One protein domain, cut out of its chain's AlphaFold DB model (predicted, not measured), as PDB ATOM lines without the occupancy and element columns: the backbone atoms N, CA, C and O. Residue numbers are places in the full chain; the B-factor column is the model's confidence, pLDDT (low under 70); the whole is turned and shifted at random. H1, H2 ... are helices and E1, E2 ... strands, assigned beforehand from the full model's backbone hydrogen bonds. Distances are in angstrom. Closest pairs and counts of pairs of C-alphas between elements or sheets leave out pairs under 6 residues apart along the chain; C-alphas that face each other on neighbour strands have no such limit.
ATOM      1  N   ARG A 100     165.358  99.468 118.506       83.94
ATOM      2  CA  ARG A 100     166.797  99.590 118.795       83.94
ATOM      3  C   ARG A 100     167.388 100.909 118.281       83.94
ATOM      4  O   ARG A 100     168.092 101.575 119.031       83.94
ATOM      5  N   TYR A 101     167.086 101.296 117.039       83.94
ATOM      6  CA  TYR A 101     167.618 102.528 116.444       83.94
ATOM      7  C   TYR A 101     166.964 103.785 117.024       83.94
ATOM      8  O   TYR A 101     167.622 104.811 117.159       83.94
ATOM      9  N   CYS A 102     165.695 103.707 117.434       84.69
ATOM     10  CA  CYS A 102     165.046 104.797 118.165       84.69
ATOM     11  C   CYS A 102     165.724 105.050 119.513       84.69
ATOM     12  O   CYS A 102     166.073 106.184 119.833       84.69
ATOM     13  N   TYR A 103     165.978 103.983 120.273       84.62
ATOM     14  CA  TYR A 103     166.663 104.077 121.557       84.62
ATOM     15  C   TYR A 103     168.081 104.647 121.414       84.62
ATOM     16  O   TYR A 103     168.487 105.520 122.181       84.62
ATOM     17  N   GLU A 104     168.819 104.199 120.396       88.00
ATOM     18  CA  GLU A 104     170.146 104.726 120.066       88.00
ATOM     19  C   GLU A 104     170.089 106.223 119.723       88.00
ATOM     20  O   GLU A 104     170.828 107.010 120.314       88.00
ATOM     21  N   ARG A 105     169.138 106.643 118.875       86.31
ATOM     22  CA  ARG A 105     168.919 108.059 118.537       86.31
ATOM     23  C   ARG A 105     168.610 108.904 119.776       86.31
ATOM     24  O   ARG A 105     169.222 109.951 119.959       86.31
ATOM     25  N   ILE A 106     167.714 108.446 120.653       87.19
ATOM     26  CA  ILE A 106     167.377 109.147 121.904       87.19
ATOM     27  C   ILE A 106     168.609 109.284 122.804       87.19
ATOM     28  O   ILE A 106     168.841 110.343 123.389       87.19
ATOM     29  N   ASN A 107     169.424 108.235 122.912       89.94
ATOM     30  CA  ASN A 107     170.658 108.294 123.689       89.94
ATOM     31  C   ASN A 107     171.680 109.262 123.087       89.94
ATOM     32  O   ASN A 107     172.340 109.974 123.841       89.94
ATOM     33  N   ASN A 108     171.786 109.332 121.761       89.75
ATOM     34  CA  ASN A 108     172.662 110.287 121.084       89.75
ATOM     35  C   ASN A 108     172.197 111.730 121.303       89.75
ATOM     36  O   ASN A 108     173.022 112.582 121.621       89.75
ATOM     37  N   ILE A 109     170.886 111.989 121.273       88.00
ATOM     38  CA  ILE A 109     170.319 113.295 121.646       88.00
ATOM     39  C   ILE A 109     170.690 113.639 123.095       88.00
ATOM     40  O   ILE A 109     171.224 114.712 123.362       88.00
ATOM     41  N   LYS A 110     170.491 112.717 124.046       89.19
ATOM     42  CA  LYS A 110     170.871 112.934 125.456       89.19
ATOM     43  C   LYS A 110     172.366 113.202 125.631       89.19
ATOM     44  O   LYS A 110     172.745 113.995 126.489       89.19
ATOM     45  N   LYS A 111     173.219 112.535 124.852       91.38
ATOM     46  CA  LYS A 111     174.664 112.798 124.843       91.38
ATOM     47  C   LYS A 111     174.961 114.195 124.307       91.38
ATOM     48  O   LYS A 111     175.710 114.901 124.967       91.38
ATOM     49  N   ALA A 112     174.325 114.603 123.208       89.62
ATOM     50  CA  ALA A 112     174.467 115.941 122.638       89.62
ATOM     51  C   ALA A 112     174.100 117.041 123.648       89.62
ATOM     52  O   ALA A 112     174.837 118.015 123.781       89.62
ATOM     53  N   TRP A 113     173.025 116.840 124.422       88.75
ATOM     54  CA  TRP A 113     172.646 117.731 125.528       88.75
ATOM     55  C   TRP A 113     173.742 117.838 126.582       88.75
ATOM     56  O   TRP A 113     174.102 118.937 126.993       88.75
ATOM     57  N   LYS A 114     174.307 116.704 127.001       91.62
ATOM     58  CA  LYS A 114     175.379 116.682 128.005       91.62
ATOM     59  C   LYS A 114     176.685 117.292 127.501       91.62
ATOM     60  O   LYS A 114     177.424 117.855 128.298       91.62
ATOM     61  N   SER A 115     176.978 117.154 126.213       91.31
ATOM     62  CA  SER A 115     178.200 117.671 125.597       91.31
ATOM     63  C   SER A 115     178.064 119.105 125.080       91.31
ATOM     64  O   SER A 115     179.026 119.621 124.525       91.31
ATOM     65  N   GLY A 116     176.891 119.735 125.206       88.88
ATOM     66  CA  GLY A 116     176.647 121.085 124.689       88.88
ATOM     67  C   GLY A 116     176.689 121.187 123.160       88.88
ATOM     68  O   GLY A 116     176.938 122.261 122.627       88.88
ATOM     69  N   LEU A 117     176.454 120.084 122.438       87.94
ATOM     70  CA  LEU A 117     176.451 120.045 120.964       87.94
ATOM     71  C   LEU A 117     175.045 120.308 120.416       87.94
ATOM     72  O   LEU A 117     174.495 119.520 119.644       87.94
ATOM     73  N   ILE A 118     174.449 121.387 120.910       89.62
ATOM     74  CA  ILE A 118     173.054 121.771 120.721       89.62
ATOM     75  C   ILE A 118     173.032 123.238 120.362       89.62
ATOM     76  O   ILE A 118     173.555 124.069 121.105       89.62
ATOM     77  N   TYR A 119     172.409 123.545 119.232       86.31
ATOM     78  CA  TYR A 119     172.327 124.904 118.724       86.31
ATOM     79  C   TYR A 119     170.852 125.298 118.621       86.31
ATOM     80  O   TYR A 119     170.109 124.649 117.881       86.31
ATOM     81  N   PRO A 120     170.392 126.309 119.377       83.88
ATOM     82  CA  PRO A 120     169.003 126.747 119.317       83.88
ATOM     83  C   PRO A 120     168.683 127.308 117.929       83.88
ATOM     84  O   PRO A 120     169.496 128.021 117.332       83.88
ATOM     85  N   GLU A 121     167.506 126.987 117.401       84.56
ATOM     86  CA  GLU A 121     167.058 127.551 116.135       84.56
ATOM     87  C   GLU A 121     166.568 128.992 116.325       84.56
ATOM     88  O   GLU A 121     165.674 129.268 117.119       84.56
ATOM     89  N   SER A 122     167.130 129.936 115.566       79.69
ATOM     90  CA  SER A 122     166.830 131.369 115.717       79.69
ATOM     91  C   SER A 122     165.394 131.753 115.350       79.69
ATOM     92  O   SER A 122     164.914 132.803 115.772       79.69
ATOM     93  N   LYS A 123     164.710 130.923 114.557       79.06
ATOM     94  CA  LYS A 123     163.341 131.173 114.079       79.06
ATOM     95  C   LYS A 123     162.268 130.492 114.931       79.06
ATOM     96  O   LYS A 123     161.126 130.941 114.918       79.06
ATOM     97  N   CYS A 124     162.624 129.434 115.662       71.44
ATOM     98  CA  CYS A 124     161.705 128.636 116.469       71.44
ATOM     99  C   CYS A 124     162.405 128.237 117.771       71.44
ATOM    100  O   CYS A 124     163.240 127.337 117.771       71.44
ATOM    101  N   TYR A 125     162.044 128.885 118.881       70.88
ATOM    102  CA  TYR A 125     162.681 128.657 120.186       70.88
ATOM    103  C   TYR A 125     162.500 127.229 120.737       70.88
ATOM    104  O   TYR A 125     163.260 126.820 121.611       70.88
ATOM    105  N   ASP A 126     161.552 126.459 120.194       74.62
ATOM    106  CA  ASP A 126     161.258 125.085 120.625       74.62
ATOM    107  C   ASP A 126     162.078 124.017 119.878       74.62
ATOM    108  O   ASP A 126     162.043 122.832 120.230       74.62
ATOM    109  N   ASN A 127     162.833 124.430 118.852       78.31
ATOM    110  CA  ASN A 127     163.623 123.541 118.008       78.31
ATOM    111  C   ASN A 127     165.123 123.735 118.230       78.31
ATOM    112  O   ASN A 127     165.634 124.836 118.449       78.31
ATOM    113  N   VAL A 128     165.846 122.623 118.124       85.06
ATOM    114  CA  VAL A 128     167.296 122.579 118.287       85.06
ATOM    115  C   VAL A 128     167.932 121.823 117.135       85.06
ATOM    116  O   VAL A 128     167.475 120.745 116.743       85.06
ATOM    117  N   TRP A 129     169.055 122.350 116.665       87.19
ATOM    118  CA  TRP A 129     169.965 121.692 115.747       87.19
ATOM    119  C   TRP A 129     170.987 120.841 116.497       87.19
ATOM    120  O   TRP A 129     171.661 121.305 117.419       87.19
ATOM    121  N   ILE A 130     171.134 119.593 116.060       88.88
ATOM    122  CA  ILE A 130     172.157 118.664 116.543       88.88
ATOM    123  C   ILE A 130     172.958 118.181 115.329       88.88
ATOM    124  O   ILE A 130     172.343 117.779 114.334       88.88
ATOM    125  N   PRO A 131     174.304 118.175 115.379       86.31
ATOM    126  CA  PRO A 131     175.118 117.693 114.269       86.31
ATOM    127  C   PRO A 131     174.772 116.251 113.881       86.31
ATOM    128  O   PRO A 131     174.640 115.370 114.736       86.31
ATOM    129  N   LYS A 132     174.684 115.981 112.572       83.81
ATOM    130  CA  LYS A 132     174.423 114.632 112.039       83.81
ATOM    131  C   LYS A 132     175.437 113.599 112.524       83.81
ATOM    132  O   LYS A 132     175.040 112.489 112.864       83.81
ATOM    133  N   SER A 133     176.715 113.972 112.603       84.31
ATOM    134  CA  SER A 133     177.794 113.107 113.096       84.31
ATOM    135  C   SER A 133     177.542 112.610 114.521       84.31
ATOM    136  O   SER A 133     177.858 111.471 114.847       84.31
ATOM    137  N   VAL A 134     176.901 113.429 115.358       85.44
ATOM    138  CA  VAL A 134     176.531 113.067 116.733       85.44
ATOM    139  C   VAL A 134     175.301 112.158 116.748       85.44
ATOM    140  O   VAL A 134     175.237 111.214 117.535       85.44
ATOM    141  N   LEU A 135     174.325 112.409 115.872       84.62
ATOM    142  CA  LEU A 135     173.090 111.622 115.802       84.62
ATOM    143  C   LEU A 135     173.281 110.238 115.168       84.62
ATOM    144  O   LEU A 135     172.674 109.277 115.648       84.62
ATOM    145  N   TYR A 136     174.127 110.127 114.141       81.69
ATOM    146  CA  TYR A 136     174.287 108.932 113.304       81.69
ATOM    147  C   TYR A 136     175.727 108.419 113.230       81.69
ATOM    148  O   TYR A 136     176.114 107.844 112.217       81.69
ATOM    149  N   ALA A 137     176.513 108.564 114.299       71.69
ATOM    150  CA  ALA A 137     177.930 108.171 114.346       71.69
ATOM    151  C   ALA A 137     178.247 106.762 113.791       71.69
ATOM    152  O   ALA A 137     179.360 106.509 113.356       71.69
ATOM    153  N   ARG A 138     177.272 105.844 113.789       66.88
ATOM    154  CA  ARG A 138     177.410 104.464 113.308       66.88
ATOM    155  C   ARG A 138     177.136 104.264 111.807       66.88
ATOM    156  O   ARG A 138     177.406 103.187 111.294       66.88
ATOM    157  N   GLN A 139     176.530 105.234 111.124       59.72
ATOM    158  CA  GLN A 139     176.068 105.096 109.730       59.72
ATOM    159  C   GLN A 139     176.957 105.823 108.711       59.72
ATOM    160  O   GLN A 139     176.688 105.731 107.524       59.72
ATOM    161  N   MET A 140     177.994 106.533 109.163       55.50
ATOM    162  CA  MET A 140     178.872 107.361 108.318       55.50
ATOM    163  C   MET A 140     180.153 106.625 107.877       55.50
ATOM    164  O   MET A 140     181.123 107.271 107.503       55.50
ATOM    165  N   GLU A 141     180.199 105.292 107.975       58.16
ATOM    166  CA  GLU A 141     181.329 104.498 107.452       58.16
ATOM    167  C   GLU A 141     181.208 104.240 105.939       58.16
ATOM    168  O   GLU A 141     182.205 103.926 105.296       58.16
ATOM    169  N   ASP A 142     180.017 104.438 105.361       52.56
ATOM    170  CA  ASP A 142     179.765 104.268 103.931       52.56
ATOM    171  C   ASP A 142     179.831 105.638 103.220       52.56
ATOM    172  O   ASP A 142     178.891 106.430 103.262       52.56
ATOM    173  N   GLU A 143     180.999 105.903 102.632       65.38
ATOM    174  CA  GLU A 143     181.330 106.816 101.524       65.38
ATOM    175  C   GLU A 143     180.142 107.553 100.861       65.38
ATOM    176  O   GLU A 143     179.475 106.997  99.992       65.38
ATOM    177  N   TYR A 144     179.915 108.824 101.222       53.19
ATOM    178  CA  TYR A 144     179.178 109.798 100.404       53.19
ATOM    179  C   TYR A 144     179.752 111.205 100.617       53.19
ATOM    180  O   TYR A 144     180.078 111.577 101.744       53.19
ATOM    181  N   ASP A 145     179.885 111.931  99.505       48.12
ATOM    182  CA  ASP A 145     180.499 113.249  99.340       48.12
ATOM    183  C   ASP A 145     180.113 114.283 100.415       48.12
ATOM    184  O   ASP A 145     178.979 114.322 100.893       48.12
ATOM    185  N   ASP A 146     181.072 115.161 100.736       47.34
ATOM    186  CA  ASP A 146     181.019 116.287 101.685       47.34
ATOM    187  C   ASP A 146     180.014 117.403 101.307       47.34
ATOM    188  O   ASP A 146     180.256 118.595 101.523       47.34
ATOM    189  N   GLU A 147     178.860 117.061 100.743       52.84
ATOM    190  CA  GLU A 147     177.755 117.995 100.618       52.84
ATOM    191  C   GLU A 147     177.005 117.989 101.951       52.84
ATOM    192  O   GLU A 147     176.392 116.999 102.355       52.84
ATOM    193  N   PHE A 148     177.138 119.089 102.699       42.81
ATOM    194  CA  PHE A 148     176.463 119.330 103.970       42.81
ATOM    195  C   PHE A 148     174.946 119.360 103.760       42.81
ATOM    196  O   PHE A 148     174.308 120.410 103.819       42.81
ATOM    197  N   ASP A 149     174.346 118.191 103.577       39.22
ATOM    198  CA  ASP A 149     172.922 117.998 103.711       39.22
ATOM    199  C   ASP A 149     172.611 118.263 105.179       39.22
ATOM    200  O   ASP A 149     172.682 117.378 106.038       39.22
ATOM    201  N   VAL A 150     172.292 119.505 105.514       41.28
ATOM    202  CA  VAL A 150     171.720 119.870 106.803       41.28
ATOM    203  C   VAL A 150     170.279 119.362 106.783       41.28
ATOM    204  O   VAL A 150     169.320 120.116 106.661       41.28
ATOM    205  N   ILE A 151     170.113 118.034 106.836       37.97
ATOM    206  CA  ILE A 151     168.802 117.431 107.055       37.97
ATOM    207  C   ILE A 151     168.358 117.930 108.419       37.97
ATOM    208  O   ILE A 151     168.973 117.623 109.444       37.97
ATOM    209  N   CYS A 152     167.301 118.726 108.373       38.75
ATOM    210  CA  CYS A 152     166.568 119.252 109.499       38.75
ATOM    211  C   CYS A 152     166.172 118.105 110.431       38.75
ATOM    212  O   CYS A 152     165.223 117.365 110.183       38.75
ATOM    213  N   ASN A 153     166.970 117.915 111.478       53.75
ATOM    214  CA  ASN A 153     166.833 116.836 112.445       53.75
ATOM    215  C   ASN A 153     166.204 117.374 113.730       53.75
ATOM    216  O   ASN A 153     166.687 117.080 114.823       53.75
ATOM    217  N   ILE A 154     165.154 118.191 113.571       50.38
ATOM    218  CA  ILE A 154     164.422 118.835 114.665       50.38
ATOM    219  C   ILE A 154     164.083 117.774 115.711       50.38
ATOM    220  O   ILE A 154     163.280 116.865 115.484       50.38
ATOM    221  N   ALA A 155     164.743 117.875 116.860       55.44
ATOM    222  CA  ALA A 155     164.289 117.249 118.081       55.44
ATOM    223  C   ALA A 155     163.445 118.307 118.791       55.44
ATOM    224  O   ALA A 155     163.985 119.296 119.279       55.44
ATOM    225  N   GLN A 156     162.129 118.119 118.789       49.47
ATOM    226  CA  GLN A 156     161.208 119.016 119.475       49.47
ATOM    227  C   GLN A 156     161.463 118.947 120.986       49.47
ATOM    228  O   GLN A 156     161.501 117.854 121.571       49.47
ATOM    229  N   ILE A 157     161.657 120.100 121.621       42.22
ATOM    230  CA  ILE A 157     161.742 120.189 123.078       42.22
ATOM    231  C   ILE A 157     160.315 120.117 123.627       42.22
ATOM    232  O   ILE A 157     159.580 121.087 123.563       42.22
TER     233      ILE A 157
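Overview. This is residues 100 to 157 of the 169 residues of an uncharacterized protein of Brassica cretica (UniProt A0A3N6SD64). Little of the structure is regular: one longer helix, H1, packs on the short helix H2, and most of the rest is a winding chain. The short strand E1 lies between two brief antiparallel pairings, and residues 141 to 147 stick out as a free loop. The printed part has 58 residues, with H1, E1 and H2 in that order; it is mostly helix, but named elements hold only 22 residues. It is only just compact, close to loose, with a radius of gyration of the C-alphas of 12.0 A and spans of 34 by 27 by 18 A.

Along the chain. H1, residues 100 to 114, begins at C-alpha (166.797, 99.590, 118.795) and is 21.2 A long. E1 is residues 127 to 129, and H2, residues 132 to 135, ends at C-alpha (173.090, 111.622, 115.802).

Arrangement. H1 and H2 touch, the closest C-alphas being those of Asn 108 and Leu 135, 5.5 A apart. E1 is apart from both helices. Residues 128 to 129 of E1 pair with 119 to 120, and 127 to 128 with 155 to 156, both antiparallel. In H1 every O i to N i+4 pair is within hydrogen-bond range; H2 is too short for one, and its one O i to N i+3 pair is within range.

Size, cuts and confidence. The C-alphas of Tyr 125 and Glu 143 are the farthest apart, 34.3 A. The printed part has no cut. The link from H1 to E1 is long, at 12 residues. Residues 138 to 157 have pLDDT under 70.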